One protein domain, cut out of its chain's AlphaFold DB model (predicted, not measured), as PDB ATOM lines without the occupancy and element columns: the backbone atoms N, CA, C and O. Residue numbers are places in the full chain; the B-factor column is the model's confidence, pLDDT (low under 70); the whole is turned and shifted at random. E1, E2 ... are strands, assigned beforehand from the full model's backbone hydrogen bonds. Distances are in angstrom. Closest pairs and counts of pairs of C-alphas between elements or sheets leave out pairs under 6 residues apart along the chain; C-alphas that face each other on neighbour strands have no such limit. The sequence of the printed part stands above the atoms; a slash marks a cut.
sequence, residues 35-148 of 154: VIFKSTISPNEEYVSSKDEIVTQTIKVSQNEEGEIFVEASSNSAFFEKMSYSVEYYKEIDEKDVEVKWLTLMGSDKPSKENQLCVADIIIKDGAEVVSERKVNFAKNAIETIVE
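This is residues 35 to 148 of the 154 residues of an uncharacterized protein of Peptoclostridium sp. AF21-18 (UniProt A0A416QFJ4). This is a sandwich of two four-stranded sheets face to face, the E1 to E4 sheet forming one layer and the E5 to E8 sheet the other, with their strands running nearly along each other. The first sheet, E1 to E4, is complete before the link from E4 to E5 crosses over to the second, and the loop of residues 42 to 56 reaches out at one end. The printed part has 114 residues with eight named strands, E1 to E8 in chain order, and no named helix; the class is all strand. The sheets run E1 - E2 - E3 - E4 and E5 - E6 - E7 - E8, both antiparallel. The whole is compact, with a radius of gyration of the C-alphas of 14.5 A, yet elongated, spanning 46 by 25 by 22 A.

Start at E1, residues 35 to 41, an edge strand; E2, residues 57 to 63, is its antiparallel neighbour, with N 39 and O 59 at 2.9 A. E3, residues 69 to 75, follows, with N 60 and O 72 at 2.9 A, then the edge strand E4, residues 83 to 87, with N 71 and O 85 at 2.9 A. These four form a meander, each strand the antiparallel neighbour of the one before. A second meander holds E5, residues 98 to 104, E6, residues 117 to 126, E7, residues 129 to 137, and E8, residues 142 to 147. Look there for N 101 and O 121 at 2.9 A, N 122 and O 134 at 2.9 A, and N 135 and O 144 at 2.8 A. The strands of one sheet stand at 18 degrees to those of the other. Between the sheets, the closest C-alphas of E1 and E5 are those of Phe 37 and Val 98, 6.9 A apart; those of E4 and E7 are Val 87 and Ser 132, 7.2 A apart.

Find C-alpha 35 at (14.331, 131.136, 4.377), where E1 begins its 17.8 A. E2 covers 20.3 A, E3 20.2 A and E4 14.0 A. E5 begins at C-alpha 98, (2.924, 129.675, 6.087), and covers 19.8 A. E6 covers 27.0 A, E7 23.9 A and E8 15.7 A, ending at C-alpha 147, (-1.980, 117.680, 12.175).

The two C-alphas farthest apart, those of Ser 49 and Tyr 90, are 46.2 A apart. The printed part has no cut. The links E1 to E2 and E5 to E6 are long, with 15 and 12 residues. The mean pLDDT of the printed part is 96.3, and no printed residue is under 70.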
ATOM      1  N   VAL A  35      15.301 130.622   3.391       97.56
ATOM      2  CA  VAL A  35      14.331 131.136   4.377       97.56
ATOM      3  C   VAL A  35      13.050 131.551   3.652       97.56
ATOM      4  O   VAL A  35      13.099 132.373   2.738       97.56
ATOM      5  N   ILE A  36      11.916 130.997   4.076       98.12
ATOM      6  CA  ILE A  36      10.592 131.229   3.480       98.12
ATOM      7  C   ILE A  36       9.790 132.236   4.301       98.12
ATOM      8  O   ILE A  36       9.157 133.131   3.750       98.12
ATOM      9  N   PHE A  37       9.822 132.100   5.627       98.50
ATOM     10  CA  PHE A  37       9.012 132.909   6.530       98.50
ATOM     11  C   PHE A  37       9.739 133.148   7.854       98.50
ATOM     12  O   PHE A  37      10.458 132.283   8.364       98.50
ATOM     13  N   LYS A  38       9.520 134.324   8.450       98.44
ATOM     14  CA  LYS A  38      10.000 134.650   9.795       98.44
ATOM     15  C   LYS A  38       8.972 135.502  10.530       98.44
ATOM     16  O   LYS A  38       8.591 136.564  10.050       98.44
ATOM     17  N   SER A  39       8.589 135.077  11.730       98.50
ATOM     18  CA  SER A  39       7.756 135.870  12.637       98.50
ATOM     19  C   SER A  39       8.447 136.008  13.981       98.50
ATOM     20  O   SER A  39       8.850 135.009  14.575       98.50
ATOM     21  N   THR A  40       8.579 137.243  14.456       98.56
ATOM     22  CA  THR A  40       9.182 137.567  15.748       98.56
ATOM     23  C   THR A  40       8.222 138.433  16.552       98.56
ATOM     24  O   THR A  40       7.698 139.415  16.028       98.56
ATOM     25  N   ILE A  41       8.023 138.093  17.826       98.25
ATOM     26  CA  ILE A  41       7.261 138.899  18.786       98.25
ATOM     27  C   ILE A  41       8.078 139.176  20.046       98.25
ATOM     28  O   ILE A  41       8.992 138.418  20.382       98.25
ATOM     29  N   SER A  42       7.685 140.221  20.771       98.06
ATOM     30  CA  SER A  42       8.214 140.546  22.095       98.06
ATOM     31  C   SER A  42       7.077 140.572  23.124       98.06
ATOM     32  O   SER A  42       6.457 141.616  23.330       98.06
ATOM     33  N   PRO A  43       6.740 139.441  23.766       96.44
ATOM     34  CA  PRO A  43       5.517 139.323  24.569       96.44
ATOM     35  C   PRO A  43       5.486 140.194  25.829       96.44
ATOM     36  O   PRO A  43       4.413 140.408  26.395       96.44
ATOM     37  N   ASN A  44       6.644 140.686  26.277       96.56
ATOM     38  CA  ASN A  44       6.779 141.489  27.487       96.56
ATOM     39  C   ASN A  44       7.222 142.940  27.237       96.56
ATOM     40  O   ASN A  44       7.411 143.658  28.216       96.56
ATOM     41  N   GLU A  45       7.386 143.378  25.980       96.56
ATOM     42  CA  GLU A  45       7.972 144.690  25.648       96.56
ATOM     43  C   GLU A  45       7.214 145.857  26.295       96.56
ATOM     44  O   GLU A  45       7.830 146.779  26.822       96.56
ATOM     45  N   GLU A  46       5.883 145.779  26.361       95.75
ATOM     46  CA  GLU A  46       5.040 146.803  26.993       95.75
ATOM     47  C   GLU A  46       5.129 146.835  28.531       95.75
ATOM     48  O   GLU A  46       4.623 147.763  29.166       95.75
ATOM     49  N   TYR A  47       5.732 145.821  29.159       94.50
ATOM     50  CA  TYR A  47       5.663 145.602  30.608       94.50
ATOM     51  C   TYR A  47       7.014 145.685  31.319       94.50
ATOM     52  O   TYR A  47       7.051 145.570  32.548       94.50
ATOM     53  N   VAL A  48       8.102 145.885  30.576       95.88
ATOM     54  CA  VAL A  48       9.462 146.014  31.110       95.88
ATOM     55  C   VAL A  48       9.967 147.448  31.001       95.88
ATOM     56  O   VAL A  48       9.602 148.194  30.096       95.88
ATOM     57  N   SER A  49      10.817 147.856  31.945       93.81
ATOM     58  CA  SER A  49      11.390 149.211  31.968       93.81
ATOM     59  C   SER A  49      12.743 149.323  31.265       93.81
ATOM     60  O   SER A  49      13.188 150.434  30.979       93.81
ATOM     61  N   SER A  50      13.409 148.194  31.005       95.81
ATOM     62  CA  SER A  50      14.717 148.139  30.350       95.81
ATOM     63  C   SER A  50      14.653 147.324  29.066       95.81
ATOM     64  O   SER A  50      14.017 146.274  29.020       95.81
ATOM     65  N   LYS A  51      15.379 147.771  28.035       94.25
ATOM     66  CA  LYS A  51      15.520 147.024  26.777       94.25
ATOM     67  C   LYS A  51      16.207 145.672  26.971       94.25
ATOM     68  O   LYS A  51      15.903 144.740  26.240       94.25
ATOM     69  N   ASP A  52      17.077 145.566  27.971       94.44
ATOM     70  CA  ASP A  52      17.806 144.330  28.278       94.44
ATOM     71  C   ASP A  52      16.893 143.240  28.872       94.44
ATOM     72  O   ASP A  52      17.271 142.073  28.917       94.44
ATOM     73  N   GLU A  53      15.686 143.606  29.313       95.88
ATOM     74  CA  GLU A  53      14.673 142.682  29.839       95.88
ATOM     75  C   GLU A  53      13.656 142.247  28.770       95.88
ATOM     76  O   GLU A  53      12.804 141.396  29.041       95.88
ATOM     77  N   ILE A  54      13.715 142.819  27.559       97.75
ATOM     78  CA  ILE A  54      12.805 142.456  26.470       97.75
ATOM     79  C   ILE A  54      13.124 141.034  26.013       97.75
ATOM     80  O   ILE A  54      14.226 140.728  25.550       97.75
ATOM     81  N   VAL A  55      12.122 140.166  26.108       97.75
ATOM     82  CA  VAL A  55      12.171 138.814  25.566       97.75
ATOM     83  C   VAL A  55      11.687 138.861  24.128       97.75
ATOM     84  O   VAL A  55      10.641 139.434  23.856       97.75
ATOM     85  N   THR A  56      12.414 138.217  23.222       98.25
ATOM     86  CA  THR A  56      11.994 137.973  21.842       98.25
ATOM     87  C   THR A  56      11.726 136.488  21.648       98.25
ATOM     88  O   THR A  56      12.441 135.641  22.186       98.25
ATOM     89  N   GLN A  57      10.683 136.157  20.896       98.50
ATOM     90  CA  GLN A  57      10.357 134.801  20.456       98.50
ATOM     91  C   GLN A  57      10.242 134.823  18.940       98.50
ATOM     92  O   GLN A  57       9.617 135.725  18.387       98.50
ATOM     93  N   THR A  58      10.874 133.870  18.265       98.81
ATOM     94  CA  THR A  58      10.950 133.819  16.805       98.81
ATOM     95  C   THR A  58      10.602 132.433  16.299       98.81
ATOM     96  O   THR A  58      11.162 131.449  16.780       98.81
ATOM     97  N   ILE A  59       9.736 132.385  15.291       98.81
ATOM     98  CA  ILE A  59       9.553 131.242  14.400       98.81
ATOM     99  C   ILE A  59      10.231 131.571  13.072       98.81
ATOM    100  O   ILE A  59       9.977 132.629  12.490       98.81
ATOM    101  N   LYS A  60      11.088 130.671  12.599       98.69
ATOM    102  CA  LYS A  60      11.720 130.720  11.279       98.69
ATOM    103  C   LYS A  60      11.337 129.454  10.526       98.69
ATOM    104  O   LYS A  60      11.513 128.364  11.060       98.69
ATOM    105  N   VAL A  61      10.831 129.617   9.311       98.50
ATOM    106  CA  VAL A  61      10.544 128.514   8.392       98.50
ATOM    107  C   VAL A  61      11.490 128.628   7.209       98.50
ATOM    108  O   VAL A  61      11.566 129.681   6.569       98.50
ATOM    109  N   SER A  62      12.223 127.561   6.943       98.06
ATOM    110  CA  SER A  62      13.141 127.426   5.819       98.06
ATOM    111  C   SER A  62      12.840 126.151   5.038       98.06
ATOM    112  O   SER A  62      12.138 125.270   5.526       98.06
ATOM    113  N   GLN A  63      13.325 126.071   3.804       97.06
ATOM    114  CA  GLN A  63      13.154 124.909   2.940       97.06
ATOM    115  C   GLN A  63      14.476 124.591   2.240       97.06
ATOM    116  O   GLN A  63      15.141 125.508   1.751       97.06
ATOM    117  N   ASN A  64      14.876 123.320   2.207       95.06
ATOM    118  CA  ASN A  64      16.072 122.893   1.474       95.06
ATOM    119  C   ASN A  64      15.780 122.641  -0.020       95.06
ATOM    120  O   ASN A  64      14.636 122.695  -0.467       95.06
ATOM    121  N   GLU A  65      16.825 122.353  -0.801       92.81
ATOM    122  CA  GLU A  65      16.703 122.065  -2.242       92.81
ATOM    123  C   GLU A  65      15.886 120.796  -2.555       92.81
ATOM    124  O   GLU A  65      15.346 120.675  -3.654       92.81
ATOM    125  N   GLU A  66      15.772 119.861  -1.605       92.06
ATOM    126  CA  GLU A  66      14.955 118.646  -1.735       92.06
ATOM    127  C   GLU A  66      13.468 118.909  -1.435       92.06
ATOM    128  O   GLU A  66      12.620 118.072  -1.732       92.06
ATOM    129  N   GLY A  67      13.134 120.084  -0.896       92.56
ATOM    130  CA  GLY A  67      11.783 120.486  -0.516       92.56
ATOM    131  C   GLY A  67      11.459 120.271   0.963       92.56
ATOM    132  O   GLY A  67      10.472 120.820   1.439       92.56
ATOM    133  N   GLU A  68      12.284 119.566   1.737       94.69
ATOM    134  CA  GLU A  68      12.043 119.407   3.176       94.69
ATOM    135  C   GLU A  68      11.975 120.777   3.865       94.69
ATOM    136  O   GLU A  68      12.839 121.644   3.671       94.69
ATOM    137  N   ILE A  69      10.917 120.979   4.652       96.44
ATOM    138  CA  ILE A  69      10.673 122.230   5.364       96.44
ATOM    139  C   ILE A  69      11.211 122.088   6.782       96.44
ATOM    140  O   ILE A  69      10.878 121.138   7.484       96.44
ATOM    141  N   PHE A  70      11.972 123.074   7.241       97.31
ATOM    142  CA  PHE A  70      12.486 123.162   8.600       97.31
ATOM    143  C   PHE A  70      11.799 124.302   9.334       97.31
ATOM    144  O   PHE A  70      11.776 125.444   8.871       97.31
ATOM    145  N   VAL A  71      11.256 124.004  10.511       98.31
ATOM    146  CA  VAL A  71      10.670 125.004  11.400       98.31
ATOM    147  C   VAL A  71      11.507 125.085  12.661       98.31
ATOM    148  O   VAL A  71      11.675 124.111  13.392       98.31
ATOM    149  N   GLU A  72      12.021 126.277  12.930       98.56
ATOM    150  CA  GLU A  72      12.871 126.580  14.069       98.56
ATOM    151  C   GLU A  72      12.181 127.597  14.979       98.56
ATOM    152  O   GLU A  72      11.770 128.673  14.541       98.56
ATOM    153  N   ALA A  73      12.120 127.276  16.267       98.69
ATOM    154  CA  ALA A  73      11.693 128.181  17.318       98.69
ATOM    155  C   ALA A  73      12.894 128.610  18.164       98.69
ATOM    156  O   ALA A  73      13.677 127.781  18.634       98.69
ATOM    157  N   SER A  74      13.034 129.915  18.387       98.56
ATOM    158  CA  SER A  74      14.127 130.486  19.180       98.56
ATOM    159  C   SER A  74      13.655 131.642  20.055       98.56
ATOM    160  O   SER A  74      12.688 132.334  19.740       98.56
ATOM    161  N   SER A  75      14.345 131.859  21.172       98.38
ATOM    162  CA  SER A  75      14.121 132.997  22.059       98.38
ATOM    163  C   SER A  75      15.439 133.436  22.688       98.38
ATOM    164  O   SER A  75      16.343 132.622  22.865       98.38
ATOM    165  N   ASN A  76      15.555 134.718  23.038       97.56
ATOM    166  CA  ASN A  76      16.660 135.216  23.864       97.56
ATOM    167  C   ASN A  76      16.458 134.943  25.371       97.56
ATOM    168  O   ASN A  76      17.323 135.285  26.175       97.56
ATOM    169  N   SER A  77      15.321 134.363  25.766       94.81
ATOM    170  CA  SER A  77      15.057 133.969  27.147       94.81
ATOM    171  C   SER A  77      15.944 132.794  27.555       94.81
ATOM    172  O   SER A  77      15.946 131.759  26.898       94.81
ATOM    173  N   ALA A  78      16.616 132.905  28.704       93.44
ATOM    174  CA  ALA A  78      17.404 131.811  29.279       93.44
ATOM    175  C   ALA A  78      16.562 130.585  29.694       93.44
ATOM    176  O   ALA A  78      17.118 129.535  29.997       93.44
ATOM    177  N   PHE A  79      15.232 130.721  29.741       91.56
ATOM    178  CA  PHE A  79      14.304 129.639  30.081       91.56
ATOM    179  C   PHE A  79      13.840 128.829  28.869       91.56
ATOM    180  O   PHE A  79      13.121 127.846  29.053       91.56
ATOM    181  N   PHE A  80      14.198 129.256  27.657       96.50
ATOM    182  CA  PHE A  80      13.801 128.584  26.433       96.50
ATOM    183  C   PHE A  80      15.011 127.968  25.738       96.50
ATOM    184  O   PHE A  80      15.980 128.659  25.421       96.50
ATOM    185  N   GLU A  81      14.936 126.672  25.471       96.25
ATOM    186  CA  GLU A  81      15.910 125.988  24.631       96.25
ATOM    187  C   GLU A  81      15.443 126.053  23.178       96.25
ATOM    188  O   GLU A  81      14.270 125.840  22.883       96.25
ATOM    189  N   LYS A  82      16.354 126.370  22.254       97.50
ATOM    190  CA  LYS A  82      16.052 126.378  20.818       97.50
ATOM    191  C   LYS A  82      15.526 125.001  20.401       97.50
ATOM    192  O   LYS A  82      16.170 123.994  20.681       97.50
ATOM    193  N   MET A  83      14.398 124.969  19.698       97.19
ATOM    194  CA  MET A  83      13.778 123.729  19.225       97.19
ATOM    195  C   MET A  83      13.537 123.795  17.721       97.19
ATOM    196  O   MET A  83      13.346 124.877  17.163       97.19
ATOM    197  N   SER A  84      13.508 122.639  17.071       97.19
ATOM    198  CA  SER A  84      13.210 122.534  15.647       97.19
ATOM    199  C   SER A  84      12.499 121.229  15.324       97.19
ATOM    200  O   SER A  84      12.660 120.237  16.034       97.19
ATOM    201  N   TYR A  85      11.751 121.231  14.231       96.62
ATOM    202  CA  TYR A  85      11.216 120.035  13.588       96.62
ATOM    203  C   TYR A  85      11.291 120.203  12.072       96.62
ATOM    204  O   TYR A  85      11.380 121.333  11.584       96.62
ATOM    205  N   SER A  86      11.253 119.092  11.343       95.56
ATOM    206  CA  SER A  86      11.089 119.106   9.894       95.56
ATOM    207  C   SER A  86       9.719 118.574   9.479       95.56
ATOM    208  O   SER A  86       9.024 117.929  10.267       95.56
ATOM    209  N   VAL A  87       9.317 118.930   8.261       94.94
ATOM    210  CA  VAL A  87       8.108 118.463   7.581       94.94
ATOM    211  C   VAL A  87       8.539 117.920   6.225       94.94
ATOM    212  O   VAL A  87       9.094 118.654   5.400       94.94
ATOM    213  N   GLU A  88       8.276 116.637   5.999       92.88
ATOM    214  CA  GLU A  88       8.531 115.974   4.722       92.88
ATOM    215  C   GLU A  88       7.527 116.479   3.674       92.88
ATOM    216  O   GLU A  88       6.365 116.077   3.659       92.88
ATOM    217  N   TYR A  89       7.958 117.400   2.808       90.19
ATOM    218  CA  TYR A  89       7.089 118.000   1.796       90.19
ATOM    219  C   TYR A  89       7.852 118.370   0.520       90.19
ATOM    220  O   TYR A  89       8.492 119.403   0.427       90.19
ATOM    221  N   TYR A  90       7.761 117.552  -0.521       87.56
ATOM    222  CA  TYR A  90       8.646 117.657  -1.690       87.56
ATOM    223  C   TYR A  90       8.156 118.627  -2.788       87.56
ATOM    224  O   TYR A  90       8.347 118.371  -3.979       87.56
ATOM    225  N   LYS A  91       7.494 119.733  -2.413       92.12
ATOM    226  CA  LYS A  91       7.118 120.832  -3.327       92.12
ATOM    227  C   LYS A  91       7.590 122.170  -2.763       92.12
ATOM    228  O   LYS A  91       7.577 122.364  -1.552       92.12
ATOM    229  N   GLU A  92       7.952 123.109  -3.634       94.31
ATOM    230  CA  GLU A  92       8.302 124.470  -3.204       94.31
ATOM    231  C   GLU A  92       7.108 125.145  -2.504       94.31
ATOM    232  O   GLU A  92       5.972 125.050  -2.977       94.31
ATOM    233  N   ILE A  93       7.380 125.818  -1.383       96.00
ATOM    234  CA  ILE A  93       6.420 126.682  -0.682       96.00
ATOM    235  C   ILE A  93       6.891 128.137  -0.691       96.00
ATOM    236  O   ILE A  93       8.089 128.421  -0.736       96.00
ATOM    237  N   ASP A  94       5.941 129.062  -0.581       97.50
ATOM    238  CA  ASP A  94       6.206 130.490  -0.430       97.50
ATOM    239  C   ASP A  94       5.670 131.022   0.907       97.50
ATOM    240  O   ASP A  94       4.933 130.355   1.629       97.50
ATOM    241  N   GLU A  95       5.990 132.279   1.227       97.94
ATOM    242  CA  GLU A  95       5.565 132.948   2.467       97.94
ATOM    243  C   GLU A  95       4.047 132.850   2.716       97.94
ATOM    244  O   GLU A  95       3.611 132.648   3.845       97.94
ATOM    245  N   LYS A  96       3.232 132.934   1.653       97.62
ATOM    246  CA  LYS A  96       1.759 132.844   1.713       97.62
ATOM    247  C   LYS A  96       1.226 131.487   2.196       97.62
ATOM    248  O   LYS A  96       0.059 131.399   2.573       97.62
ATOM    249  N   ASP A  97       2.052 130.449   2.123       98.00
ATOM    250  CA  ASP A  97       1.702 129.074   2.475       98.00
ATOM    251  C   ASP A  97       1.993 128.784   3.957       98.00
ATOM    252  O   ASP A  97       1.619 127.731   4.472       98.00
ATOM    253  N   VAL A  98       2.614 129.739   4.660       98.50
ATOM    254  CA  VAL A  98       2.924 129.675   6.087       98.50
ATOM    255  C   VAL A  98       2.051 130.664   6.856       98.50
ATOM    256  O   VAL A  98       1.998 131.856   6.561       98.50
ATOM    257  N   GLU A  99       1.395 130.184   7.906       98.50
ATOM    258  CA  GLU A  99       0.649 131.009   8.851       98.50
ATOM    259  C   GLU A  99       1.161 130.744  10.270       98.50
ATOM    260  O   GLU A  99       1.244 129.599  10.706       98.50
ATOM    261  N   VAL A 100       1.495 131.809  11.005       98.69
ATOM    262  CA  VAL A 100       1.856 131.729  12.427       98.69
ATOM    263  C   VAL A 100       0.908 132.602  13.232       98.69
ATOM    264  O   VAL A 100       0.902 133.826  13.081       98.69
ATOM    265  N   LYS A 101       0.128 131.981  14.121       98.50
ATOM    266  CA  LYS A 101      -0.696 132.695  15.103       98.50
ATOM    267  C   LYS A 101      -0.008 132.670  16.450       98.50
ATOM    268  O   LYS A 101       0.318 131.612  16.980       98.50
ATOM    269  N   TRP A 102       0.163 133.846  17.029       98.69
ATOM    270  CA  TRP A 102       0.676 133.975  18.382       98.69
ATOM    271  C   TRP A 102      -0.479 133.990  19.366       98.69
ATOM    272  O   TRP A 102      -1.388 134.813  19.269       98.69
ATOM    273  N   LEU A 103      -0.429 133.068  20.314       98.62
ATOM    274  CA  LEU A 103      -1.468 132.829  21.291       98.62
ATOM    275  C   LEU A 103      -0.886 132.899  22.699       98.62
ATOM    276  O   LEU A 103       0.275 132.583  22.974       98.62
ATOM    277  N   THR A 104      -1.737 133.305  23.623       98.00
ATOM    278  CA  THR A 104      -1.513 133.113  25.052       98.00
ATOM    279  C   THR A 104      -1.563 131.628  25.409       98.00
ATOM    280  O   THR A 104      -2.064 130.805  24.640       98.00
ATOM    281  N   LEU A 105      -1.129 131.267  26.619       95.00
ATOM    282  CA  LEU A 105      -1.197 129.876  27.088       95.00
ATOM    283  C   LEU A 105      -2.631 129.313  27.106       95.00
ATOM    284  O   LEU A 105      -2.821 128.103  27.017       95.00
ATOM    285  N   MET A 106      -3.634 130.190  27.215       93.56
ATOM    286  CA  MET A 106      -5.058 129.837  27.181       93.56
ATOM    287  C   MET A 106      -5.655 129.822  25.761       93.56
ATOM    288  O   MET A 106      -6.861 129.649  25.616       93.56
ATOM    289  N   GLY A 107      -4.847 130.030  24.716       95.00
ATOM    290  CA  GLY A 107      -5.285 129.979  23.316       95.00
ATOM    291  C   GLY A 107      -5.943 131.256  22.781       95.00
ATOM    292  O   GLY A 107      -6.502 131.235  21.691       95.00
ATOM    293  N   SER A 108      -5.897 132.367  23.523       96.50
ATOM    294  CA  SER A 108      -6.380 133.685  23.068       96.50
ATOM    295  C   SER A 108      -5.300 134.442  22.291       96.50
ATOM    296  O   SER A 108      -4.139 134.390  22.690       96.50
ATOM    297  N   ASP A 109      -5.690 135.206  21.271       95.94
ATOM    298  CA  ASP A 109      -4.851 136.161  20.525       95.94
ATOM    299  C   ASP A 109      -4.748 137.543  21.198       95.94
ATOM    300  O   ASP A 109      -4.003 138.415  20.755       95.94
ATOM    301  N   LYS A 110      -5.491 137.757  22.289       95.69
ATOM    302  CA  LYS A 110      -5.489 138.991  23.083       95.69
ATOM    303  C   LYS A 110      -4.626 138.813  24.332       95.69
ATOM    304  O   LYS A 110      -5.100 138.171  25.279       95.69
ATOM    305  N   PRO A 111      -3.390 139.345  24.358       96.12
ATOM    306  CA  PRO A 111      -2.538 139.258  25.529       96.12
ATOM    307  C   PRO A 111      -2.921 140.269  26.610       96.12
ATOM    308  O   PRO A 111      -3.617 141.257  26.380       96.12
ATOM    309  N   SER A 112      -2.420 140.009  27.808       95.38
ATOM    310  CA  SER A 112      -2.380 140.944  28.932       95.38
ATOM    311  C   SER A 112      -1.062 140.758  29.677       95.38
ATOM    312  O   SER A 112      -0.328 139.804  29.410       95.38
ATOM    313  N   LYS A 113      -0.782 141.619  30.656       94.06
ATOM    314  CA  LYS A 113       0.431 141.513  31.471       94.06
ATOM    315  C   LYS A 113       0.566 140.146  32.150       94.06
ATOM    316  O   LYS A 113       1.664 139.601  32.195       94.06
ATOM    317  N   GLU A 114      -0.537 139.591  32.646       93.62
ATOM    318  CA  GLU A 114      -0.588 138.306  33.353       93.62
ATOM    319  C   GLU A 114      -0.764 137.104  32.411       93.62
ATOM    320  O   GLU A 114      -0.528 135.966  32.813       93.62
ATOM    321  N   ASN A 115      -1.178 137.340  31.164       95.00
ATOM    322  CA  ASN A 115      -1.418 136.306  30.159       95.00
ATOM    323  C   ASN A 115      -0.836 136.756  28.814       95.00
ATOM    324  O   ASN A 115      -1.563 137.206  27.928       95.00
ATOM    325  N   GLN A 116       0.488 136.704  28.709       96.44
ATOM    326  CA  GLN A 116       1.236 137.121  27.526       96.44
ATOM    327  C   GLN A 116       1.220 136.039  26.437       96.44
ATOM    328  O   GLN A 116       0.898 134.878  26.699       96.44
ATOM    329  N   LEU A 117       1.586 136.418  25.211       97.88
ATOM    330  CA  LEU A 117       1.762 135.471  24.109       97.88
ATOM    331  C   LEU A 117       2.980 134.579  24.386       97.88
ATOM    332  O   LEU A 117       4.067 135.062  24.691       97.88
ATOM    333  N   CYS A 118       2.796 133.268  24.318       97.12
ATOM    334  CA  CYS A 118       3.871 132.300  24.559       97.12
ATOM    335  C   CYS A 118       3.684 130.986  23.800       97.12
ATOM    336  O   CYS A 118       4.439 130.034  24.007       97.12
ATOM    337  N   VAL A 119       2.671 130.920  22.939       98.56
ATOM    338  CA  VAL A 119       2.402 129.790  22.062       98.56
ATOM    339  C   VAL A 119       2.398 130.307  20.632       98.56
ATOM    340  O   VAL A 119       1.684 131.258  20.327       98.56
ATOM    341  N   ALA A 120       3.188 129.689  19.765       98.75
ATOM    342  CA  ALA A 120       3.059 129.854  18.325       98.75
ATOM    343  C   ALA A 120       2.275 128.663  17.781       98.75
ATOM    344  O   ALA A 120       2.630 127.523  18.067       98.75
ATOM    345  N   ASP A 121       1.224 128.932  17.022       98.69
ATOM    346  CA  ASP A 121       0.472 127.954  16.246       98.69
ATOM    347  C   ASP A 121       0.892 128.094  14.783       98.69
ATOM    348  O   ASP A 121       0.639 129.136  14.171       98.69
ATOM    349  N   ILE A 122       1.634 127.109  14.276       98.75
ATOM    350  CA  ILE A 122       2.300 127.140  12.974       98.75
ATOM    351  C   ILE A 122       1.559 126.209  12.024       98.75
ATOM    352  O   ILE A 122       1.530 124.998  12.241       98.75
ATOM    353  N   ILE A 123       1.015 126.777  10.953       98.38
ATOM    354  CA  ILE A 123       0.252 126.070   9.928       98.38
ATOM    355  C   ILE A 123       0.987 126.217   8.596       98.38
ATOM    356  O   ILE A 123       1.272 127.332   8.161       98.38
ATOM    357  N   ILE A 124       1.263 125.092   7.941       97.88
ATOM    358  CA  ILE A 124       1.819 125.021   6.585       97.88
ATOM    359  C   ILE A 124       0.736 124.456   5.667       97.88
ATOM    360  O   ILE A 124       0.089 123.463   6.016       97.88
ATOM    361  N   LYS A 125       0.516 125.088   4.510       96.38
ATOM    362  CA  LYS A 125      -0.584 124.759   3.592       96.38
ATOM    363  C   LYS A 125      -0.110 124.461   2.173       96.38
ATOM    364  O   LYS A 125       0.865 125.033   1.706       96.38
ATOM    365  N   ASP A 126      -0.883 123.642   1.466       93.62
ATOM    366  CA  ASP A 126      -0.864 123.529   0.004       93.62
ATOM    367  C   ASP A 126      -2.225 124.007  -0.519       93.62
ATOM    368  O   ASP A 126      -3.237 123.299  -0.490       93.62
ATOM    369  N   GLY A 127      -2.296 125.287  -0.890       91.38
ATOM    370  CA  GLY A 127      -3.558 125.935  -1.234       91.38
ATOM    371  C   GLY A 127      -4.539 125.961  -0.055       91.38
ATOM    372  O   GLY A 127      -4.405 126.778   0.855       91.38
ATOM    373  N   ALA A 128      -5.573 125.115  -0.103       90.94
ATOM    374  CA  ALA A 128      -6.597 125.015   0.947       90.94
ATOM    375  C   ALA A 128      -6.353 123.859   1.935       90.94
ATOM    376  O   ALA A 128      -7.043 123.778   2.951       90.94
ATOM    377  N   GLU A 129      -5.412 122.966   1.632       92.25
ATOM    378  CA  GLU A 129      -5.082 121.810   2.459       92.25
ATOM    379  C   GLU A 129      -4.042 122.185   3.516       92.25
ATOM    380  O   GLU A 129      -3.107 122.933   3.233       92.25
ATOM    381  N   VAL A 130      -4.210 121.682   4.742       95.62
ATOM    382  CA  VAL A 130      -3.210 121.817   5.808       95.62
ATOM    383  C   VAL A 130      -2.263 120.629   5.711       95.62
ATOM    384  O   VAL A 130      -2.679 119.498   5.936       95.62
ATOM    385  N   VAL A 131      -1.002 120.906   5.383       94.62
ATOM    386  CA  VAL A 131       0.063 119.900   5.245       94.62
ATOM    387  C   VAL A 131       0.634 119.525   6.609       94.62
ATOM    388  O   VAL A 131       0.920 118.362   6.859       94.62
ATOM    389  N   SER A 132       0.803 120.516   7.486       97.00
ATOM    390  CA  SER A 132       1.279 120.342   8.859       97.00
ATOM    391  C   SER A 132       0.705 121.450   9.733       97.00
ATOM    392  O   SER A 132       0.723 122.622   9.351       97.00
ATOM    393  N   GLU A 133       0.305 121.098  10.952       98.19
ATOM    394  CA  GLU A 133      -0.017 122.057  12.009       98.19
ATOM    395  C   GLU A 133       0.636 121.613  13.315       98.19
ATOM    396  O   GLU A 133       0.401 120.500  13.799       98.19
ATOM    397  N   ARG A 134       1.466 122.483  13.897       98.38
ATOM    398  CA  ARG A 134       2.122 122.230  15.184       98.38
ATOM    399  C   ARG A 134       2.112 123.476  16.055       98.38
ATOM    400  O   ARG A 134       2.223 124.597  15.566       98.38
ATOM    401  N   LYS A 135       2.053 123.266  17.370       98.50
ATOM    402  CA  LYS A 135       2.153 124.327  18.373       98.50
ATOM    403  C   LYS A 135       3.479 124.264  19.096       98.50
ATOM    404  O   LYS A 135       3.820 123.249  19.696       98.50
ATOM    405  N   VAL A 136       4.195 125.380  19.103       98.62
ATOM    406  CA  VAL A 136       5.383 125.568  19.935       98.62
ATOM    407  C   VAL A 136       4.997 126.360  21.172       98.62
ATOM    408  O   VAL A 136       4.537 127.495  21.076       98.62
ATOM    409  N   ASN A 137       5.221 125.781  22.347       98.12
ATOM    410  CA  ASN A 137       4.998 126.436  23.626       98.12
ATOM    411  C   ASN A 137       6.328 126.907  24.230       98.12
ATOM    412  O   ASN A 137       7.076 126.115  24.810       98.12
ATOM    413  N   PHE A 138       6.589 128.212  24.148       97.94
ATOM    414  CA  PHE A 138       7.804 128.843  24.663       97.94
ATOM    415  C   PHE A 138       7.882 128.847  26.194       97.94
ATOM    416  O   PHE A 138       8.972 128.892  26.753       97.94
ATOM    417  N   ALA A 139       6.746 128.768  26.892       95.00
ATOM    418  CA  ALA A 139       6.727 128.688  28.353       95.00
ATOM    419  C   ALA A 139       6.999 127.268  28.879       95.00
ATOM    420  O   ALA A 139       7.425 127.106  30.020       95.00
ATOM    421  N   LYS A 140       6.720 126.238  28.069       95.38
ATOM    422  CA  LYS A 140       6.833 124.824  28.457       95.38
ATOM    423  C   LYS A 140       7.982 124.075  27.784       95.38
ATOM    424  O   LYS A 140       8.187 122.922  28.144       95.38
ATOM    425  N   ASN A 141       8.702 124.691  26.840       96.06
ATOM    426  CA  ASN A 141       9.711 124.016  26.011       96.06
ATOM    427  C   ASN A 141       9.147 122.750  25.348       96.06
ATOM    428  O   ASN A 141       9.688 121.657  25.491       96.06
ATOM    429  N   ALA A 142       7.992 122.887  24.693       97.00
ATOM    430  CA  ALA A 142       7.282 121.753  24.115       97.00
ATOM    431  C   ALA A 142       6.790 122.055  22.701       97.00
ATOM    432  O   ALA A 142       6.369 123.178  22.410       97.00
ATOM    433  N   ILE A 143       6.806 121.021  21.861       97.75
ATOM    434  CA  ILE A 143       6.169 121.006  20.546       97.75
ATOM    435  C   ILE A 143       5.020 120.005  20.607       97.75
ATOM    436  O   ILE A 143       5.204 118.868  21.036       97.75
ATOM    437  N   GLU A 144       3.839 120.445  20.201       97.19
ATOM    438  CA  GLU A 144       2.639 119.625  20.088       97.19
ATOM    439  C   GLU A 144       2.261 119.494  18.612       97.19
ATOM    440  O   GLU A 144       2.116 120.501  17.918       97.19
ATOM    441  N   THR A 145       2.094 118.263  18.134       96.62
ATOM    442  CA  THR A 145       1.580 117.993  16.787       96.62
ATOM    443  C   THR A 145       0.056 118.016  16.807       96.62
ATOM    444  O   THR A 145      -0.553 117.292  17.593       96.62
ATOM    445  N   ILE A 146      -0.553 118.838  15.950       96.38
ATOM    446  CA  ILE A 146      -2.013 118.951  15.801       96.38
ATOM    447  C   ILE A 146      -2.478 118.194  14.556       96.38
ATOM    448  O   ILE A 146      -3.420 117.406  14.629       96.38
ATOM    449  N   VAL A 147      -1.791 118.409  13.434       92.50
ATOM    450  CA  VAL A 147      -1.980 117.680  12.175       92.50
ATOM    451  C   VAL A 147      -0.643 117.052  11.805       92.50
ATOM    452  O   VAL A 147       0.371 117.753  11.748       92.50
ATOM    453  N   GLU A 148      -0.644 115.729  11.623       85.12
ATOM    454  CA  GLU A 148       0.516 114.979  11.130       85.12
ATOM    455  C   GLU A 148       0.813 115.333   9.671       85.12
ATOM    456  O   GLU A 148      -0.076 115.760   8.935       85.12
TER     457      GLU A 148